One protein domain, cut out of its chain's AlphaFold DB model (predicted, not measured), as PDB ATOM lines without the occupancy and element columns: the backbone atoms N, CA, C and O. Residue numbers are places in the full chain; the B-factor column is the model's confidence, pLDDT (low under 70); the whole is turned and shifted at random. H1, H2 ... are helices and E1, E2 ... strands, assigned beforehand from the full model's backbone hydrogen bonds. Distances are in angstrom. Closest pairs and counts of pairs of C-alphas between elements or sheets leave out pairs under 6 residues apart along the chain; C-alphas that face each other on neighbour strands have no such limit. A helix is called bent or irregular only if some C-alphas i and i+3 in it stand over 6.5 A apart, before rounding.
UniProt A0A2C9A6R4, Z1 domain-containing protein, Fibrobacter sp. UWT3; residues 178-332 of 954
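AT A GLANCE: This is residues 178 to 332 of the 954 residues of the protein "Z1 domain-containing protein" of Fibrobacter sp. UWT3 (UniProt A0A2C9A6R4). A small parallel sheet, E2 E1 E3, forms the core, with H1 over one face and H4 over the other; H3a, first arm of the bent H3, lies beside H4. Loops holding Ile 223 and Asp 313 reach opposite ends of the length. The 155 printed residues include four named helices and three strands, ordered E1 H1 H2 E2 H3 E3 H4; the class is mixed, with under half of the residues in named elements. The whole is compact, radius of gyration of the C-alphas 15.8 A, spanning 51 by 34 by 21 A.

IN THESE COORDINATES: E1, residues 179 to 184, begins at C-alpha (201.535, 361.037, 213.070). H1, residues 188 to 203, covers 19.6 A with a kink of 28 degrees near residue 197. H2 is residues 242 to 248, only just irregular: C-alphas 245 and 248 are 6.51 A apart. E2 is residues 258 to 263. H3, residues 266 to 286, is one helix by its hydrogen bonds but bent, with C-alphas 274 and 277 7.2 A apart; arms H3a, 266 to 274, and H3b, 277 to 286, stand at a steep tilt of 44 degrees. E3, residues 295 to 301, covers 19.8 A. H4, residues 319 to 329, ends at C-alpha (203.273, 347.240, 210.620).

HOW THE PARTS SIT: Inner strand E1 is parallel to E2 (N 182 and O 260, 2.8 A) and E3 (N 183 and O 299, 2.8 A). E1, H1 H2, E2 is a strand-helix-strand unit, parallel neighbours joined through helices; E2, H3, E3 is a split one, with E1 between; both crossovers are right-handed. H1, height 8.7 A, and H4, height 10.9 A, lie on opposite faces, along the strands. H3a grazes the sheet and touches H4, C-alphas of Gly 273 and Ile 327 closest at 5.2 A. H2 is close but not clearly touching H3b, C-alphas of Ile 243 and Thr 279 closest at 7.7 A. Every O i to N i+4 pair is within hydrogen-bond range in H3a, H3b and H4; H1 has 11 of 12, H2 1 of 3, beside 2 of 4 O i to N i+3 pairs.

THE WHOLE: The farthest C-alphas, Ile 223 and Asp 313, are 52.6 A apart. The printed part has no cut; links H1 to H2 and E3 to H4 are long. Mean pLDDT of the printed part is 80.5, with residues 234 to 254 among those under 70.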
ATOM      1  N   LYS A 178     205.278 362.951 212.788       90.12
ATOM      2  CA  LYS A 178     204.140 363.713 212.234       90.12
ATOM      3  C   LYS A 178     202.790 363.089 212.529       90.12
ATOM      4  O   LYS A 178     201.787 363.795 212.473       90.12
ATOM      5  N   ILE A 179     202.762 361.806 212.879       92.88
ATOM      6  CA  ILE A 179     201.535 361.037 213.070       92.88
ATOM      7  C   ILE A 179     201.567 360.377 214.445       92.88
ATOM      8  O   ILE A 179     202.472 359.599 214.753       92.88
ATOM      9  N   VAL A 180     200.548 360.666 215.254       95.81
ATOM     10  CA  VAL A 180     200.333 360.022 216.553       95.81
ATOM     11  C   VAL A 180     198.961 359.358 216.591       95.81
ATOM     12  O   VAL A 180     197.941 359.989 216.309       95.81
ATOM     13  N   VAL A 181     198.924 358.095 217.010       95.50
ATOM     14  CA  VAL A 181     197.691 357.372 217.344       95.50
ATOM     15  C   VAL A 181     197.680 357.094 218.842       95.50
ATOM     16  O   VAL A 181     198.482 356.314 219.344       95.50
ATOM     17  N   LEU A 182     196.747 357.714 219.558       96.19
ATOM     18  CA  LEU A 182     196.504 357.494 220.978       96.19
ATOM     19  C   LEU A 182     195.316 356.540 221.151       96.19
ATOM     20  O   LEU A 182     194.155 356.923 220.975       96.19
ATOM     21  N   LEU A 183     195.600 355.287 221.494       94.50
ATOM     22  CA  LEU A 183     194.595 354.276 221.801       94.50
ATOM     23  C   LEU A 183     194.073 354.507 223.224       94.50
ATOM     24  O   LEU A 183     194.784 354.320 224.208       94.50
ATOM     25  N   ALA A 184     192.812 354.913 223.324       89.00
ATOM     26  CA  ALA A 184     192.094 355.071 224.582       89.00
ATOM     27  C   ALA A 184     191.438 353.744 225.019       89.00
ATOM     28  O   ALA A 184     191.598 352.696 224.395       89.00
ATOM     29  N   GLY A 185     190.627 353.780 226.079       83.31
ATOM     30  CA  GLY A 185     189.889 352.607 226.556       83.31
ATOM     31  C   GLY A 185     188.847 352.045 225.567       83.31
ATOM     32  O   GLY A 185     188.651 352.517 224.448       83.31
ATOM     33  N   THR A 186     188.111 351.020 226.005       79.75
ATOM     34  CA  THR A 186     187.094 350.325 225.185       79.75
ATOM     35  C   THR A 186     185.738 351.035 225.121       79.75
ATOM     36  O   THR A 186     184.870 350.645 224.339       79.75
ATOM     37  N   THR A 187     185.529 352.074 225.934       76.69
ATOM     38  CA  THR A 187     184.255 352.796 226.046       76.69
ATOM     39  C   THR A 187     184.363 354.212 225.483       76.69
ATOM     40  O   THR A 187     185.414 354.846 225.564       76.69
ATOM     41  N   ASN A 188     183.252 354.749 224.962       74.88
ATOM     42  CA  ASN A 188     183.203 356.144 224.502       74.88
ATOM     43  C   ASN A 188     183.507 357.126 225.638       74.88
ATOM     44  O   ASN A 188     184.179 358.123 225.418       74.88
ATOM     45  N   SER A 189     183.075 356.823 226.864       71.50
ATOM     46  CA  SER A 189     183.344 357.666 228.029       71.50
ATOM     47  C   SER A 189     184.832 357.869 228.298       71.50
ATOM     48  O   SER A 189     185.229 358.981 228.634       71.50
ATOM     49  N   LEU A 190     185.637 356.813 228.154       76.12
ATOM     50  CA  LEU A 190     187.085 356.900 228.339       76.12
ATOM     51  C   LEU A 190     187.729 357.627 227.166       76.12
ATOM     52  O   LEU A 190     188.550 358.509 227.371       76.12
ATOM     53  N   ARG A 191     187.285 357.328 225.942       85.06
ATOM     54  CA  ARG A 191     187.779 357.993 224.737       85.06
ATOM     55  C   ARG A 191     187.541 359.509 224.759       85.06
ATOM     56  O   ARG A 191     188.472 360.254 224.484       85.06
ATOM     57  N   VAL A 192     186.352 359.973 225.156       82.50
ATOM     58  CA  VAL A 192     186.050 361.413 225.303       82.50
ATOM     59  C   VAL A 192     186.911 362.058 226.389       82.50
ATOM     60  O   VAL A 192     187.414 363.160 226.195       82.50
ATOM     61  N   GLN A 193     187.140 361.374 227.514       82.31
ATOM     62  CA  GLN A 193     188.024 361.881 228.565       82.31
ATOM     63  C   GLN A 193     189.476 362.016 228.079       82.31
ATOM     64  O   GLN A 193     190.124 363.029 228.341       82.31
ATOM     65  N   THR A 194     189.982 361.019 227.353       88.94
ATOM     66  CA  THR A 194     191.313 361.064 226.737       88.94
ATOM     67  C   THR A 194     191.393 362.157 225.668       88.94
ATOM     68  O   THR A 194     192.398 362.864 225.613       88.94
ATOM     69  N   GLN A 195     190.330 362.370 224.883       89.31
ATOM     70  CA  GLN A 195     190.245 363.466 223.912       89.31
ATOM     71  C   GLN A 195     190.327 364.823 224.611       89.31
ATOM     72  O   GLN A 195     191.227 365.585 224.291       89.31
ATOM     73  N   LYS A 196     189.497 365.087 225.634       88.94
ATOM     74  CA  LYS A 196     189.573 366.327 226.430       88.94
ATOM     75  C   LYS A 196     190.999 366.565 226.953       88.94
ATOM     76  O   LYS A 196     191.533 367.652 226.812       88.94
ATOM     77  N   ARG A 197     191.670 365.544 227.497       90.56
ATOM     78  CA  ARG A 197     193.070 365.667 227.963       90.56
ATOM     79  C   ARG A 197     194.054 366.005 226.837       90.56
ATOM     80  O   ARG A 197     195.003 366.749 227.059       90.56
ATOM     81  N   THR A 198     193.822 365.467 225.643       93.88
ATOM     82  CA  THR A 198     194.639 365.718 224.445       93.88
ATOM     83  C   THR A 198     194.404 367.125 223.889       93.88
ATOM     84  O   THR A 198     195.362 367.786 223.488       93.88
ATOM     85  N   ASP A 199     193.161 367.613 223.942       92.88
ATOM     86  CA  ASP A 199     192.779 368.973 223.549       92.88
ATOM     87  C   ASP A 199     193.580 370.016 224.345       92.88
ATOM     88  O   ASP A 199     194.181 370.915 223.761       92.88
ATOM     89  N   TYR A 200     193.672 369.837 225.668       93.06
ATOM     90  CA  TYR A 200     194.430 370.726 226.556       93.06
ATOM     91  C   TYR A 200     195.945 370.517 226.453       93.06
ATOM     92  O   TYR A 200     196.699 371.485 226.456       93.06
ATOM     93  N   GLY A 201     196.405 369.264 226.401       93.50
ATOM     94  CA  GLY A 201     197.824 368.942 226.556       93.50
ATOM     95  C   GLY A 201     198.653 368.927 225.274       93.50
ATOM     96  O   GLY A 201     199.872 368.984 225.373       93.50
ATOM     97  N   ALA A 202     198.044 368.815 224.091       94.62
ATOM     98  CA  ALA A 202     198.783 368.723 222.826       94.62
ATOM     99  C   ALA A 202     198.176 369.583 221.707       94.62
ATOM    100  O   ALA A 202     198.907 370.244 220.976       94.62
ATOM    101  N   ILE A 203     196.846 369.598 221.560       93.44
ATOM    102  CA  ILE A 203     196.190 370.318 220.454       93.44
ATOM    103  C   ILE A 203     196.185 371.829 220.703       93.44
ATOM    104  O   ILE A 203     196.525 372.587 219.799       93.44
ATOM    105  N   GLY A 204     195.816 372.273 221.906       92.19
ATOM    106  CA  GLY A 204     195.700 373.690 222.265       92.19
ATOM    107  C   GLY A 204     194.332 374.321 221.973       92.19
ATOM    108  O   GLY A 204     194.171 375.535 222.072       92.19
ATOM    109  N   ALA A 205     193.337 373.522 221.588       89.56
ATOM    110  CA  ALA A 205     191.975 373.970 221.317       89.56
ATOM    111  C   ALA A 205     190.974 372.828 221.510       89.56
ATOM    112  O   ALA A 205     191.324 371.655 221.358       89.56
ATOM    113  N   VAL A 206     189.718 373.171 221.806       87.06
ATOM    114  CA  VAL A 206     188.615 372.203 221.851       87.06
ATOM    115  C   VAL A 206     188.434 371.627 220.451       87.06
ATOM    116  O   VAL A 206     188.098 372.374 219.527       87.06
ATOM    117  N   SER A 207     188.622 370.314 220.284       83.88
ATOM    118  CA  SER A 207     188.704 369.674 218.960       83.88
ATOM    119  C   SER A 207     187.496 369.969 218.065       83.88
ATOM    120  O   SER A 207     187.648 370.132 216.862       83.88
ATOM    121  N   ASN A 208     186.302 370.088 218.657       80.94
ATOM    122  CA  ASN A 208     185.042 370.336 217.945       80.94
ATOM    123  C   ASN A 208     184.860 371.793 217.502       80.94
ATOM    124  O   ASN A 208     183.972 372.085 216.708       80.94
ATOM    125  N   SER A 209     185.638 372.718 218.066       80.88
ATOM    126  CA  SER A 209     185.577 374.142 217.720       80.88
ATOM    127  C   SER A 209     186.468 374.490 216.525       80.88
ATOM    128  O   SER A 209     186.271 375.524 215.884       80.88
ATOM    129  N   ILE A 210     187.443 373.629 216.211       78.62
ATOM    130  CA  ILE A 210     188.398 373.833 215.121       78.62
ATOM    131  C   ILE A 210     187.657 373.736 213.784       78.62
ATOM    132  O   ILE A 210     186.957 372.764 213.522       78.62
ATOM    133  N   GLY A 211     187.805 374.758 212.935       69.06
ATOM    134  CA  GLY A 211     187.081 374.857 211.660       69.06
ATOM    135  C   GLY A 211     185.637 375.361 211.788       69.06
ATOM    136  O   GLY A 211     184.974 375.558 210.770       69.06
ATOM    137  N   GLY A 212     185.155 375.612 213.011       70.88
ATOM    138  CA  GLY A 212     183.876 376.270 213.272       70.88
ATOM    139  C   GLY A 212     183.950 377.801 213.174       70.88
ATOM    140  O   GLY A 212     184.985 378.381 212.858       70.88
ATOM    141  N   ALA A 213     182.843 378.482 213.498       73.88
ATOM    142  CA  ALA A 213     182.761 379.950 213.447       73.88
ATOM    143  C   ALA A 213     183.730 380.661 214.415       73.88
ATOM    144  O   ALA A 213     184.133 381.797 214.165       73.88
ATOM    145  N   LYS A 214     184.092 380.007 215.527       82.50
ATOM    146  CA  LYS A 214     185.079 380.484 216.498       82.50
ATOM    147  C   LYS A 214     185.790 379.294 217.140       82.50
ATOM    148  O   LYS A 214     185.139 378.484 217.796       82.50
ATOM    149  N   THR A 215     187.112 379.238 216.996       84.25
ATOM    150  CA  THR A 215     187.959 378.275 217.709       84.25
ATOM    151  C   THR A 215     188.060 378.660 219.186       84.25
ATOM    152  O   THR A 215     188.333 379.816 219.517       84.25
ATOM    153  N   GLU A 216     187.840 377.694 220.072       89.19
ATOM    154  CA  GLU A 216     187.995 377.833 221.519       89.19
ATOM    155  C   GLU A 216     189.359 377.274 221.938       89.19
ATOM    156  O   GLU A 216     189.580 376.061 221.906       89.19
ATOM    157  N   TYR A 217     190.286 378.164 222.296       90.38
ATOM    158  CA  TYR A 217     191.641 377.805 222.720       90.38
ATOM    159  C   TYR A 217     191.673 377.383 224.189       90.38
ATOM    160  O   TYR A 217     191.049 378.023 225.034       90.38
ATOM    161  N   VAL A 218     192.407 376.310 224.487       91.00
ATOM    162  CA  VAL A 218     192.525 375.723 225.833       91.00
ATOM    163  C   VAL A 218     193.931 375.170 226.061       91.00
ATOM    164  O   VAL A 218     194.620 374.799 225.112       91.00
ATOM    165  N   GLY A 219     194.355 375.074 227.322       90.62
ATOM    166  CA  GLY A 219     195.613 374.427 227.704       90.62
ATOM    167  C   GLY A 219     196.831 375.038 227.006       90.62
ATOM    168  O   GLY A 219     197.057 376.242 227.102       90.62
ATOM    169  N   VAL A 220     197.608 374.229 226.278       92.12
ATOM    170  CA  VAL A 220     198.840 374.676 225.595       92.12
ATOM    171  C   VAL A 220     198.620 375.824 224.599       92.12
ATOM    172  O   VAL A 220     199.554 376.574 224.337       92.12
ATOM    173  N   GLY A 221     197.404 375.989 224.063       89.62
ATOM    174  CA  GLY A 221     197.054 377.047 223.106       89.62
ATOM    175  C   GLY A 221     196.379 378.277 223.710       89.62
ATOM    176  O   GLY A 221     196.123 379.243 222.993       89.62
ATOM    177  N   GLU A 222     196.091 378.272 225.014       87.25
ATOM    178  CA  GLU A 222     195.337 379.342 225.684       87.25
ATOM    179  C   GLU A 222     196.084 380.686 225.662       87.25
ATOM    180  O   GLU A 222     195.480 381.732 225.440       87.25
ATOM    181  N   ILE A 223     197.409 380.663 225.832       82.00
ATOM    182  CA  ILE A 223     198.240 381.879 225.871       82.00
ATOM    183  C   ILE A 223     198.478 382.437 224.461       82.00
ATOM    184  O   ILE A 223     198.435 383.647 224.245       82.00
ATOM    185  N   SER A 224     198.743 381.558 223.495       84.00
ATOM    186  CA  SER A 224     199.104 381.928 222.123       84.00
ATOM    187  C   SER A 224     197.899 382.169 221.215       84.00
ATOM    188  O   SER A 224     198.069 382.698 220.118       84.00
ATOM    189  N   ASN A 225     196.687 381.805 221.656       86.19
ATOM    190  CA  ASN A 225     195.479 381.771 220.831       86.19
ATOM    191  C   ASN A 225     195.703 381.010 219.513       86.19
ATOM    192  O   ASN A 225     195.295 381.460 218.438       86.19
ATOM    193  N   GLN A 226     196.385 379.867 219.594       86.62
ATOM    194  CA  GLN A 226     196.681 379.013 218.452       86.62
ATOM    195  C   GLN A 226     196.606 377.535 218.850       86.62
ATOM    196  O   GLN A 226     196.942 377.155 219.964       86.62
ATOM    197  N   TYR A 227     196.192 376.687 217.907       86.75
ATOM    198  CA  TYR A 227     196.289 375.233 218.032       86.75
ATOM    199  C   TYR A 227     197.508 374.704 217.260       86.75
ATOM    200  O   TYR A 227     197.825 375.201 216.170       86.75
ATOM    201  N   TYR A 228     198.181 373.689 217.797       88.94
ATOM    202  CA  TYR A 228     199.485 373.207 217.322       88.94
ATOM    203  C   TYR A 228     199.424 371.872 216.576       88.94
ATOM    204  O   TYR A 228     200.333 371.557 215.810       88.94
ATOM    205  N   VAL A 229     198.351 371.103 216.766       88.75
ATOM    206  CA  VAL A 229     198.184 369.748 216.220       88.75
ATOM    207  C   VAL A 229     196.802 369.636 215.579       88.75
ATOM    208  O   VAL A 229     195.835 370.178 216.112       88.75
ATOM    209  N   ILE A 230     196.692 368.940 214.445       86.12
ATOM    210  CA  ILE A 230     195.407 368.693 213.776       86.12
ATOM    211  C   ILE A 230     194.774 367.416 214.351       86.12
ATOM    212  O   ILE A 230     195.337 366.328 214.181       86.12
ATOM    213  N   PRO A 231     193.599 367.492 214.997       85.81
ATOM    214  CA  PRO A 231     192.868 366.297 215.394       85.81
ATOM    215  C   PRO A 231     192.143 365.671 214.193       85.81
ATOM    216  O   PRO A 231     191.364 366.341 213.523       85.81
ATOM    217  N   LEU A 232     192.327 364.366 213.950       79.62
ATOM    218  CA  LEU A 232     191.487 363.599 213.003       79.62
ATOM    219  C   LEU A 232     190.344 362.839 213.703       79.62
ATOM    220  O   LEU A 232     189.682 361.992 213.097       79.62
ATOM    221  N   THR A 233     190.119 363.138 214.984       71.88
ATOM    222  CA  THR A 233     189.001 362.681 215.822       71.88
ATOM    223  C   THR A 233     188.580 363.808 216.763       71.88
ATOM    224  O   THR A 233     189.450 364.527 217.248       71.88
ATOM    225  N   ASP A 234     187.291 363.932 217.088       63.84
ATOM    226  CA  ASP A 234     186.772 365.035 217.917       63.84
ATOM    227  C   ASP A 234     185.900 364.517 219.086       63.84
ATOM    228  O   ASP A 234     185.506 363.351 219.088       63.84
ATOM    229  N   GLN A 235     185.586 365.317 220.107       59.38
ATOM    230  CA  GLN A 235     184.838 364.887 221.305       59.38
ATOM    231  C   GLN A 235     183.467 364.233 221.010       59.38
ATOM    232  O   GLN A 235     182.926 363.536 221.869       59.38
ATOM    233  N   THR A 236     182.915 364.419 219.811       55.38
ATOM    234  CA  THR A 236     181.612 363.909 219.349       55.38
ATOM    235  C   THR A 236     181.682 362.876 218.215       55.38
ATOM    236  O   THR A 236     180.814 362.005 218.149       55.38
ATOM    237  N   HIS A 237     182.698 362.914 217.351       60.28
ATOM    238  CA  HIS A 237     182.825 362.089 216.151       60.28
ATOM    239  C   HIS A 237     184.114 361.260 216.146       60.28
ATOM    240  O   HIS A 237     185.196 361.717 216.524       60.28
ATOM    241  N   ASP A 238     183.985 360.015 215.681       61.97
ATOM    242  CA  ASP A 238     185.107 359.107 215.431       61.97
ATOM    243  C   ASP A 238     185.720 359.343 214.027       61.97
ATOM    244  O   ASP A 238     185.222 360.138 213.225       61.97
ATOM    245  N   PHE A 239     186.815 358.638 213.728       61.44
ATOM    246  CA  PHE A 239     187.579 358.747 212.481       61.44
ATOM    247  C   PHE A 239     186.691 358.564 211.229       61.44
ATOM    248  O   PHE A 239     186.122 357.490 211.012       61.44
ATOM    249  N   GLY A 240     186.576 359.606 210.390       50.78
ATOM    250  CA  GLY A 240     185.930 359.513 209.070       50.78
ATOM    251  C   GLY A 240     185.147 360.733 208.566       50.78
ATOM    252  O   GLY A 240     184.938 360.816 207.361       50.78
ATOM    253  N   LYS A 241     184.730 361.679 209.426       49.47
ATOM    254  CA  LYS A 241     183.989 362.895 208.999       49.47
ATOM    255  C   LYS A 241     184.854 364.151 208.816       49.47
ATOM    256  O   LYS A 241     184.499 365.025 208.037       49.47
ATOM    257  N   ILE A 242     186.008 364.213 209.478       50.41
ATOM    258  CA  ILE A 242     186.769 365.462 209.639       50.41
ATOM    259  C   ILE A 242     187.461 365.927 208.349       50.41
ATOM    260  O   ILE A 242     187.612 367.127 208.164       50.41
ATOM    261  N   ILE A 243     187.811 365.036 207.412       50.00
ATOM    262  CA  ILE A 243     188.531 365.411 206.172       50.00
ATOM    263  C   ILE A 243     187.662 366.272 205.238       50.00
ATOM    264  O   ILE A 243     188.184 367.126 204.524       50.00
ATOM    265  N   GLN A 244     186.335 366.090 205.255       44.22
ATOM    266  CA  GLN A 244     185.436 366.942 204.469       44.22
ATOM    267  C   GLN A 244     185.336 368.357 205.062       44.22
ATOM    268  O   GLN A 244     185.313 369.317 204.298       44.22
ATOM    269  N   GLU A 245     185.380 368.502 206.391       48.53
ATOM    270  CA  GLU A 245     185.225 369.784 207.104       48.53
ATOM    271  C   GLU A 245     186.557 370.540 207.316       48.53
ATOM    272  O   GLU A 245     186.578 371.769 207.283       48.53
ATOM    273  N   THR A 246     187.704 369.844 207.389       49.59
ATOM    274  CA  THR A 246     189.057 370.464 207.356       49.59
ATOM    275  C   THR A 246     189.423 371.047 205.986       49.59
ATOM    276  O   THR A 246     190.473 371.669 205.828       49.59
ATOM    277  N   SER A 247     188.535 370.939 204.994       44.31
ATOM    278  CA  SER A 247     188.645 371.627 203.698       44.31
ATOM    279  C   SER A 247     188.622 373.163 203.805       44.31
ATOM    280  O   SER A 247     188.892 373.833 202.810       44.31
ATOM    281  N   HIS A 248     188.332 373.724 204.985       44.03
ATOM    282  CA  HIS A 248     188.391 375.164 205.266       44.03
ATOM    283  C   HIS A 248     189.674 375.620 205.990       44.03
ATOM    284  O   HIS A 248     189.836 376.813 206.248       44.03
ATOM    285  N   SER A 249     190.600 374.708 206.305       53.00
ATOM    286  CA  SER A 249     191.883 375.037 206.939       53.00
ATOM    287  C   SER A 249     192.896 375.551 205.906       53.00
ATOM    288  O   SER A 249     193.017 375.007 204.808       53.00
ATOM    289  N   GLY A 250     193.639 376.610 206.239       55.03
ATOM    290  CA  GLY A 250     194.650 377.180 205.342       55.03
ATOM    291  C   GLY A 250     195.818 376.217 205.076       55.03
ATOM    292  O   GLY A 250     196.111 375.341 205.882       55.03
ATOM    293  N   ILE A 251     196.551 376.412 203.972       55.72
ATOM    294  CA  ILE A 251     197.705 375.569 203.571       55.72
ATOM    295  C   ILE A 251     198.760 375.432 204.690       55.72
ATOM    296  O   ILE A 251     199.409 374.395 204.809       55.72
ATOM    297  N   ASN A 252     198.922 376.457 205.535       60.59
ATOM    298  CA  ASN A 252     199.847 376.421 206.673       60.59
ATOM    299  C   ASN A 252     199.378 375.512 207.819       60.59
ATOM    300  O   ASN A 252     200.221 374.972 208.532       60.59
ATOM    301  N   ASP A 253     198.072 375.302 207.983       67.19
ATOM    302  CA  ASP A 253     197.553 374.379 208.992       67.19
ATOM    303  C   ASP A 253     197.813 372.925 208.593       67.19
ATOM    304  O   ASP A 253     198.142 372.124 209.457       67.19
ATOM    305  N   LEU A 254     197.801 372.601 207.294       67.19
ATOM    306  CA  LEU A 254     198.092 371.256 206.771       67.19
ATOM    307  C   LEU A 254     199.559 370.809 206.949       67.19
ATOM    308  O   LEU A 254     199.875 369.648 206.703       67.19
ATOM    309  N   LYS A 255     200.461 371.710 207.364       74.06
ATOM    310  CA  LYS A 255     201.859 371.380 207.703       74.06
ATOM    311  C   LYS A 255     202.040 370.946 209.162       74.06
ATOM    312  O   LYS A 255     203.119 370.469 209.523       74.06
ATOM    313  N   LYS A 256     201.027 371.150 210.010       86.44
ATOM    314  CA  LYS A 256     201.058 370.745 211.420       86.44
ATOM    315  C   LYS A 256     200.977 369.218 211.536       86.44
ATOM    316  O   LYS A 256     200.379 368.576 210.672       86.44
ATOM    317  N   PRO A 257     201.558 368.622 212.591       90.31
ATOM    318  CA  PRO A 257     201.402 367.196 212.841       90.31
ATOM    319  C   PRO A 257     199.944 366.828 213.160       90.31
ATOM    320  O   PRO A 257     199.133 367.684 213.531       90.31
ATOM    321  N   VAL A 258     199.621 365.540 213.040       90.06
ATOM    322  CA  VAL A 258     198.272 364.998 213.242       90.06
ATOM    323  C   VAL A 258     198.195 364.082 214.464       90.06
ATOM    324  O   VAL A 258     199.159 363.384 214.807       90.06
ATOM    325  N   ILE A 259     197.021 364.049 215.098       91.94
ATOM    326  CA  ILE A 259     196.712 363.139 216.204       91.94
ATOM    327  C   ILE A 259     195.341 362.479 216.049       91.94
ATOM    328  O   ILE A 259     194.367 363.107 215.623       91.94
ATOM    329  N   LEU A 260     195.259 361.205 216.430       92.00
ATOM    330  CA  LEU A 260     194.023 360.428 216.484       92.00
ATOM    331  C   LEU A 260     193.823 359.866 217.889       92.00
ATOM    332  O   LEU A 260     194.665 359.110 218.364       92.00
ATOM    333  N   VAL A 261     192.690 360.161 218.527       92.06
ATOM    334  CA  VAL A 261     192.303 359.554 219.810       92.06
ATOM    335  C   VAL A 261     191.241 358.489 219.561       92.06
ATOM    336  O   VAL A 261     190.060 358.780 219.339       92.06
ATOM    337  N   VAL A 262     191.667 357.229 219.604       90.12
ATOM    338  CA  VAL A 262     190.918 356.091 219.063       90.12
ATOM    339  C   VAL A 262     190.425 355.176 220.180       90.12
ATOM    340  O   VAL A 262     191.189 354.741 221.034       90.12
ATOM    341  N   LYS A 263     189.135 354.825 220.164       88.94
ATOM    342  CA  LYS A 263     188.578 353.798 221.061       88.94
ATOM    343  C   LYS A 263     189.019 352.407 220.600       88.94
ATOM    344  O   LYS A 263     188.881 352.091 219.419       88.94
ATOM    345  N   LYS A 264     189.423 351.535 221.535       90.12
ATOM    346  CA  LYS A 264     189.749 350.114 221.280       90.12
ATOM    347  C   LYS A 264     188.509 349.305 220.878       90.12
ATOM    348  O   LYS A 264     187.910 348.585 221.677       90.12
ATOM    349  N   ASN A 265     188.081 349.462 219.632       88.25
ATOM    350  CA  ASN A 265     186.894 348.841 219.061       88.25
ATOM    351  C   ASN A 265     187.176 348.371 217.634       88.25
ATOM    352  O   ASN A 265     187.761 349.111 216.848       88.25
ATOM    353  N   LYS A 266     186.689 347.170 217.291       85.19
ATOM    354  CA  LYS A 266     186.875 346.551 215.970       85.19
ATOM    355  C   LYS A 266     186.561 347.501 214.812       85.19
ATOM    356  O   LYS A 266     187.393 347.657 213.935       85.19
ATOM    357  N   GLY A 267     185.364 348.091 214.790       81.44
ATOM    358  CA  GLY A 267     184.910 348.879 213.640       81.44
ATOM    359  C   GLY A 267     185.746 350.139 213.430       81.44
ATOM    360  O   GLY A 267     186.053 350.491 212.298       81.44
ATOM    361  N   ILE A 268     186.158 350.781 214.526       84.50
ATOM    362  CA  ILE A 268     186.954 352.011 214.475       84.50
ATOM    363  C   ILE A 268     188.399 351.697 214.084       84.50
ATOM    364  O   ILE A 268     188.929 352.342 213.188       84.50
ATOM    365  N   LEU A 269     189.028 350.698 214.708       88.00
ATOM    366  CA  LEU A 269     190.413 350.335 214.398       88.00
ATOM    367  C   LEU A 269     190.566 349.814 212.964       88.00
ATOM    368  O   LEU A 269     191.524 350.181 212.293       88.00
ATOM    369  N   ASP A 270     189.602 349.033 212.466       83.62
ATOM    370  CA  ASP A 270     189.572 348.582 211.067       83.62
ATOM    371  C   ASP A 270     189.419 349.768 210.095       83.62
ATOM    372  O   ASP A 270     190.089 349.829 209.064       83.62
ATOM    373  N   ALA A 271     188.593 350.763 210.442       82.06
ATOM    374  CA  ALA A 271     188.470 351.990 209.657       82.06
ATOM    375  C   ALA A 271     189.767 352.818 209.657       82.06
ATOM    376  O   ALA A 271     190.146 353.335 208.605       82.06
ATOM    377  N   VAL A 272     190.453 352.918 210.803       85.06
ATOM    378  CA  VAL A 272     191.764 353.579 210.919       85.06
ATOM    379  C   VAL A 272     192.795 352.855 210.060       85.06
ATOM    380  O   VAL A 272     193.381 353.481 209.183       85.06
ATOM    381  N   GLY A 273     192.949 351.538 210.220       82.38
ATOM    382  CA  GLY A 273     193.911 350.747 209.448       82.38
ATOM    383  C   GLY A 273     193.721 350.855 207.931       82.38
ATOM    384  O   GLY A 273     194.704 350.911 207.199       82.38
ATOM    385  N   LYS A 274     192.471 350.952 207.454       81.50
ATOM    386  CA  LYS A 274     192.154 351.045 206.017       81.50
ATOM    387  C   LYS A 274     192.263 352.449 205.424       81.50
ATOM    388  O   LYS A 274     192.603 352.566 204.253       81.50
ATOM    389  N   LYS A 275     191.914 353.501 206.176       82.00
ATOM    390  CA  LYS A 275     191.779 354.868 205.626       82.00
ATOM    391  C   LYS A 275     192.860 355.844 206.088       82.00
ATOM    392  O   LYS A 275     192.942 356.938 205.531       82.00
ATOM    393  N   LEU A 276     193.662 355.507 207.101       83.44
ATOM    394  CA  LEU A 276     194.700 356.407 207.611       83.44
ATOM    395  C   LEU A 276     195.719 356.742 206.521       83.44
ATOM    396  O   LEU A 276     195.920 357.919 206.248       83.44
ATOM    397  N   GLN A 277     196.267 355.740 205.831       79.81
ATOM    398  CA  GLN A 277     197.270 355.983 204.793       79.81
ATOM    399  C   GLN A 277     196.732 356.862 203.658       79.81
ATOM    400  O   GLN A 277     197.326 357.886 203.347       79.81
ATOM    401  N   SER A 278     195.551 356.540 203.115       78.38
ATOM    402  CA  SER A 278     194.950 357.342 202.040       78.38
ATOM    403  C   SER A 278     194.679 358.788 202.466       78.38
ATOM    404  O   SER A 278     194.861 359.709 201.677       78.38
ATOM    405  N   THR A 279     194.279 358.997 203.726       78.69
ATOM    406  CA  THR A 279     194.081 360.339 204.298       78.69
ATOM    407  C   THR A 279     195.390 361.124 204.339       78.69
ATOM    408  O   THR A 279     195.432 362.293 203.955       78.69
ATOM    409  N   LEU A 280     196.464 360.484 204.798       79.75
ATOM    410  CA  LEU A 280     197.785 361.100 204.900       79.75
ATOM    411  C   LEU A 280     198.359 361.412 203.513       79.75
ATOM    412  O   LEU A 280     198.902 362.496 203.309       79.75
ATOM    413  N   ASP A 281     198.163 360.522 202.541       78.25
ATOM    414  CA  ASP A 281     198.601 360.722 201.157       78.25
ATOM    415  C   ASP A 281     197.866 361.901 200.491       78.25
ATOM    416  O   ASP A 281     198.462 362.676 199.738       78.25
ATOM    417  N   GLU A 282     196.571 362.077 200.769       76.75
ATOM    418  CA  GLU A 282     195.804 363.245 200.320       76.75
ATOM    419  C   GLU A 282     196.313 364.546 200.950       76.75
ATOM    420  O   GLU A 282     196.456 365.552 200.246       76.75
ATOM    421  N   MET A 283     196.624 364.538 202.251       75.50
ATOM    422  CA  MET A 283     197.222 365.689 202.930       75.50
ATOM    423  C   MET A 283     198.586 366.036 202.331       75.50
ATOM    424  O   MET A 283     198.805 367.188 201.956       75.50
ATOM    425  N   ALA A 284     199.458 365.042 202.151       76.88
ATOM    426  CA  ALA A 284     200.778 365.219 201.554       76.88
ATOM    427  C   ALA A 284     200.690 365.829 200.147       76.88
ATOM    428  O   ALA A 284     201.416 366.780 199.847       76.88
ATOM    429  N   LYS A 285     199.749 365.376 199.306       79.00
ATOM    430  CA  LYS A 285     199.504 365.962 197.974       79.00
ATOM    431  C   LYS A 285     199.123 367.443 198.040       79.00
ATOM    432  O   LYS A 285     199.617 368.224 197.231       79.00
ATOM    433  N   ARG A 286     198.287 367.852 199.002       74.88
ATOM    434  CA  ARG A 286     197.858 369.258 199.161       74.88
ATOM    435  C   ARG A 286     198.987 370.193 199.602       74.88
ATOM    436  O   ARG A 286     198.906 371.390 199.342       74.88
ATOM    437  N   VAL A 287     200.034 369.664 200.237       74.38
ATOM    438  CA  VAL A 287     201.211 370.435 200.676       74.38
ATOM    439  C   VAL A 287     202.469 370.136 199.850       74.38
ATOM    440  O   VAL A 287     203.585 370.272 200.356       74.38
ATOM    441  N   ASN A 288     202.310 369.736 198.581       70.25
ATOM    442  CA  ASN A 288     203.400 369.427 197.641       70.25
ATOM    443  C   ASN A 288     204.433 368.416 198.186       70.25
ATOM    444  O   ASN A 288     205.633 368.573 197.979       70.25
ATOM    445  N   GLY A 289     203.978 367.397 198.916       67.06
ATOM    446  CA  GLY A 289     204.826 366.327 199.449       67.06
ATOM    447  C   GLY A 289     205.641 366.698 200.692       67.06
ATOM    448  O   GLY A 289     206.459 365.901 201.128       67.06
ATOM    449  N   SER A 290     205.427 367.876 201.289       69.88
ATOM    450  CA  SER A 290     206.167 368.311 202.490       69.88
ATOM    451  C   SER A 290     205.718 367.655 203.808       69.88
ATOM    452  O   SER A 290     206.312 367.920 204.853       69.88
ATOM    453  N   PHE A 291     204.687 366.809 203.773       75.75
ATOM    454  CA  PHE A 291     204.221 366.042 204.927       75.75
ATOM    455  C   PHE A 291     204.822 364.632 204.885       75.75
ATOM    456  O   PHE A 291     204.507 363.861 203.981       75.75
ATOM    457  N   ASP A 292     205.672 364.305 205.857       75.69
ATOM    458  CA  ASP A 292     206.242 362.963 206.001       75.69
ATOM    459  C   ASP A 292     205.211 362.003 206.609       75.69
ATOM    460  O   ASP A 292     204.759 362.194 207.740       75.69
ATOM    461  N   SER A 293     204.832 360.978 205.844       78.44
ATOM    462  CA  SER A 293     203.881 359.938 206.245       78.44
ATOM    463  C   SER A 293     204.544 358.590 206.555       78.44
ATOM    464  O   SER A 293     203.838 357.595 206.701       78.44
ATOM    465  N   ASN A 294     205.874 358.538 206.687       84.44
ATOM    466  CA  ASN A 294     206.610 357.285 206.899       84.44
ATOM    467  C   ASN A 294     206.770 356.893 208.375       84.44
ATOM    468  O   ASN A 294     207.089 355.735 208.659       84.44
ATOM    469  N   SER A 295     206.569 357.835 209.306       90.38
ATOM    470  CA  SER A 295     206.779 357.624 210.741       90.38
ATOM    471  C   SER A 295     205.493 357.731 211.567       90.38
ATOM    472  O   SER A 295     204.727 358.691 211.440       90.38
ATOM    473  N   ILE A 296     205.267 356.758 212.455       93.88
ATOM    474  CA  ILE A 296     204.118 356.730 213.370       93.88
ATOM    475  C   ILE A 296     204.541 356.468 214.819       93.88
ATOM    476  O   ILE A 296     205.362 355.595 215.106       93.88
ATOM    477  N   LEU A 297     203.922 357.193 215.749       97.12
ATOM    478  CA  LEU A 297     203.954 356.885 217.177       97.12
ATOM    479  C   LEU A 297     202.570 356.406 217.630       97.12
ATOM    480  O   LEU A 297     201.585 357.139 217.550       97.12
ATOM    481  N   ILE A 298     202.495 355.177 218.129       97.50
ATOM    482  CA  ILE A 298     201.293 354.589 218.714       97.50
ATOM    483  C   ILE A 298     201.468 354.563 220.228       97.50
ATOM    484  O   ILE A 298     202.357 353.893 220.751       97.50
ATOM    485  N   ILE A 299     200.598 355.275 220.935       97.62
ATOM    486  CA  ILE A 299     200.522 355.244 222.393       97.62
ATOM    487  C   ILE A 299     199.294 354.444 222.792       97.62
ATOM    488  O   ILE A 299     198.185 354.742 222.350       97.62
ATOM    489  N   ASP A 300     199.485 353.451 223.650       95.44
ATOM    490  CA  ASP A 300     198.418 352.577 224.117       95.44
ATOM    491  C   ASP A 300     198.152 352.764 225.614       95.44
ATOM    492  O   ASP A 300     198.912 352.279 226.450       95.44
ATOM    493  N   ASP A 301     197.080 353.482 225.962       91.69
ATOM    494  CA  ASP A 301     196.671 353.686 227.355       91.69
ATOM    495  C   ASP A 301     195.888 352.472 227.885       91.69
ATOM    496  O   ASP A 301     194.981 351.947 227.229       91.69
ATOM    497  N   GLU A 302     196.226 352.021 229.094       86.19
ATOM    498  CA  GLU A 302     195.793 350.727 229.643       86.19
ATOM    499  C   GLU A 302     196.146 349.570 228.683       86.19
ATOM    500  O   GLU A 302     195.277 348.796 228.264       86.19
ATOM    501  N   ALA A 303     197.425 349.467 228.294       89.00
ATOM    502  CA  ALA A 303     197.928 348.460 227.345       89.00
ATOM    503  C   ALA A 303     197.697 347.000 227.791       89.00
ATOM    504  O   ALA A 303     197.749 346.075 226.981       89.00
ATOM    505  N   ASP A 304     197.393 346.777 229.069       82.75
ATOM    506  CA  ASP A 304     197.005 345.481 229.629       82.75
ATOM    507  C   ASP A 304     195.551 345.085 229.289       82.75
ATOM    508  O   ASP A 304     195.125 343.942 229.508       82.75
ATOM    509  N   ASN A 305     194.764 346.012 228.735       82.50
ATOM    510  CA  ASN A 305     193.345 345.854 228.460       82.50
ATOM    511  C   ASN A 305     193.034 345.953 226.955       82.50
ATOM    512  O   ASN A 305     193.337 346.943 226.292       82.50
ATOM    513  N   ALA A 306     192.349 344.923 226.444       82.50
ATOM    514  CA  ALA A 306     191.898 344.734 225.057       82.50
ATOM    515  C   ALA A 306     192.983 344.619 223.964       82.50
ATOM    516  O   ALA A 306     192.723 343.948 222.967       82.50
ATOM    517  N   SER A 307     194.168 345.204 224.146       86.94
ATOM    518  CA  SER A 307     195.267 345.158 223.169       86.94
ATOM    519  C   SER A 307     196.019 343.823 223.142       86.94
ATOM    520  O   SER A 307     196.612 343.474 222.127       86.94
ATOM    521  N   ILE A 308     195.966 343.055 224.233       85.44
ATOM    522  CA  ILE A 308     196.662 341.767 224.380       85.44
ATOM    523  C   ILE A 308     195.901 340.648 223.666       85.44
ATOM    524  O   ILE A 308     194.679 340.515 223.817       85.44
ATOM    525  N   ASN A 309     196.625 339.797 222.937       81.62
ATOM    526  CA  ASN A 309     196.045 338.605 222.338       81.62
ATOM    527  C   ASN A 309     195.645 337.580 223.416       81.62
ATOM    528  O   ASN A 309     196.458 337.125 224.208       81.62
ATOM    529  N   THR A 310     194.367 337.199 223.437       75.62
ATOM    530  CA  THR A 310     193.808 336.234 224.404       75.62
ATOM    531  C   THR A 310     193.254 334.969 223.744       75.62
ATOM    532  O   THR A 310     192.631 334.140 224.416       75.62
ATOM    533  N   ARG A 311     193.491 334.745 222.441       73.69
ATOM    534  CA  ARG A 311     193.075 333.530 221.702       73.69
ATOM    535  C   ARG A 311     194.147 332.441 221.697       73.69
ATOM    536  O   ARG A 311     195.323 332.768 221.758       73.69
ATOM    537  N   LYS A 312     193.710 331.171 221.755       64.56
ATOM    538  CA  LYS A 312     194.601 330.001 221.900       64.56
ATOM    539  C   LYS A 312     195.499 329.831 220.678       64.56
ATOM    540  O   LYS A 312     196.675 329.584 220.843       64.56
ATOM    541  N   ASP A 313     194.908 329.997 219.499       68.38
ATOM    542  CA  ASP A 313     195.570 329.918 218.201       68.38
ATOM    543  C   ASP A 313     196.313 331.241 217.895       68.38
ATOM    544  O   ASP A 313     195.639 332.273 217.732       68.38
ATOM    545  N   PRO A 314     197.663 331.240 217.832       64.50
ATOM    546  CA  PRO A 314     198.465 332.422 217.505       64.50
ATOM    547  C   PRO A 314     198.190 332.960 216.097       64.50
ATOM    548  O   PRO A 314     198.189 334.173 215.904       64.50
ATOM    549  N   ASN A 315     197.835 332.090 215.145       67.75
ATOM    550  CA  ASN A 315     197.545 332.464 213.756       67.75
ATOM    551  C   ASN A 315     196.189 333.163 213.596       67.75
ATOM    552  O   ASN A 315     195.843 333.645 212.520       67.75
ATOM    553  N   ARG A 316     195.380 333.222 214.661       74.06
ATOM    554  CA  ARG A 316     194.076 333.898 214.656       74.06
ATOM    555  C   ARG A 316     193.969 334.853 215.836       74.06
ATOM    556  O   ARG A 316     193.089 334.643 216.687       74.06
ATOM    557  N   PRO A 317     194.787 335.923 215.884       80.81
ATOM    558  CA  PRO A 317     194.810 336.851 217.006       80.81
ATOM    559  C   PRO A 317     193.435 337.471 217.277       80.81
ATOM    560  O   PRO A 317     192.525 337.498 216.436       80.81
ATOM    561  N   THR A 318     193.241 337.980 218.496       83.81
ATOM    562  CA  THR A 318     192.028 338.754 218.799       83.81
ATOM    563  C   THR A 318     191.898 339.950 217.860       83.81
ATOM    564  O   THR A 318     192.883 340.559 217.459       83.81
ATOM    565  N   VAL A 319     190.659 340.318 217.526       86.50
ATOM    566  CA  VAL A 319     190.405 341.314 216.476       86.50
ATOM    567  C   VAL A 319     191.040 342.676 216.777       86.50
ATOM    568  O   VAL A 319     191.554 343.309 215.867       86.50
ATOM    569  N   ILE A 320     191.013 343.120 218.037       88.62
ATOM    570  CA  ILE A 320     191.618 344.399 218.441       88.62
ATOM    571  C   ILE A 320     193.141 344.333 218.303       88.62
ATOM    572  O   ILE A 320     193.714 345.210 217.665       88.62
ATOM    573  N   ASN A 321     193.774 343.282 218.837       91.12
ATOM    574  CA  ASN A 321     195.215 343.062 218.712       91.12
ATOM    575  C   ASN A 321     195.645 343.025 217.234       91.12
ATOM    576  O   ASN A 321     196.534 343.782 216.859       91.12
ATOM    577  N   ARG A 322     194.936 342.272 216.375       89.19
ATOM    578  CA  ARG A 322     195.186 342.235 214.922       89.19
ATOM    579  C   ARG A 322     195.167 343.629 214.298       89.19
ATOM    580  O   ARG A 322     196.106 343.994 213.609       89.19
ATOM    581  N   CYS A 323     194.133 344.431 214.564       89.44
ATOM    582  CA  CYS A 323     194.045 345.772 213.983       89.44
ATOM    583  C   CYS A 323     195.162 346.712 214.473       89.44
ATOM    584  O   CYS A 323     195.635 347.541 213.702       89.44
ATOM    585  N   ILE A 324     195.603 346.595 215.732       91.94
ATOM    586  CA  ILE A 324     196.737 347.387 216.245       91.94
ATOM    587  C   ILE A 324     198.038 346.952 215.559       91.94
ATOM    588  O   ILE A 324     198.779 347.811 215.079       91.94
ATOM    589  N   ARG A 325     198.280 345.636 215.445       90.12
ATOM    590  CA  ARG A 325     199.415 345.087 214.684       90.12
ATOM    591  C   ARG A 325     199.369 345.569 213.231       90.12
ATOM    592  O   ARG A 325     200.392 345.965 212.688       90.12
ATOM    593  N   GLU A 326     198.200 345.591 212.597       88.44
ATOM    594  CA  GLU A 326     198.047 346.078 211.224       88.44
ATOM    595  C   GLU A 326     198.469 347.537 211.073       88.44
ATOM    596  O   GLU A 326     199.277 347.816 210.190       88.44
ATOM    597  N   ILE A 327     197.983 348.428 211.946       89.81
ATOM    598  CA  ILE A 327     198.359 349.849 211.940       89.81
ATOM    599  C   ILE A 327     199.869 349.998 212.144       89.81
ATOM    600  O   ILE A 327     200.503 350.686 211.358       89.81
ATOM    601  N   PHE A 328     200.449 349.334 213.149       91.44
ATOM    602  CA  PHE A 328     201.883 349.414 213.450       91.44
ATOM    603  C   PHE A 328     202.754 348.987 212.261       91.44
ATOM    604  O   PHE A 328     203.652 349.711 211.846       91.44
ATOM    605  N   ASN A 329     202.448 347.833 211.670       86.69
ATOM    606  CA  ASN A 329     203.273 347.240 210.620       86.69
ATOM    607  C   ASN A 329     203.065 347.864 209.229       86.69
ATOM    608  O   ASN A 329     203.771 347.491 208.297       86.69
ATOM    609  N   ASN A 330     202.097 348.767 209.057       87.94
ATOM    610  CA  ASN A 330     201.915 349.496 207.797       87.94
ATOM    611  C   ASN A 330     202.893 350.676 207.649       87.94
ATOM    612  O   ASN A 330     202.953 351.264 206.572       87.94
ATOM    613  N   PHE A 331     203.655 351.007 208.696       88.88
ATOM    614  CA  PHE A 331     204.655 352.070 208.669       88.88
ATOM    615  C   PHE A 331     206.072 351.483 208.754       88.88
ATOM    616  O   PHE A 331     206.327 350.626 209.609       88.88
ATOM    617  N   PRO A 332     207.012 351.939 207.904       89.12
ATOM    618  CA  PRO A 332     208.403 351.498 207.963       89.12
ATOM    619  C   PRO A 332     209.098 351.980 209.240       89.12
ATOM    620  O   PRO A 332     209.934 351.266 209.788       89.12
TER     621      PRO A 332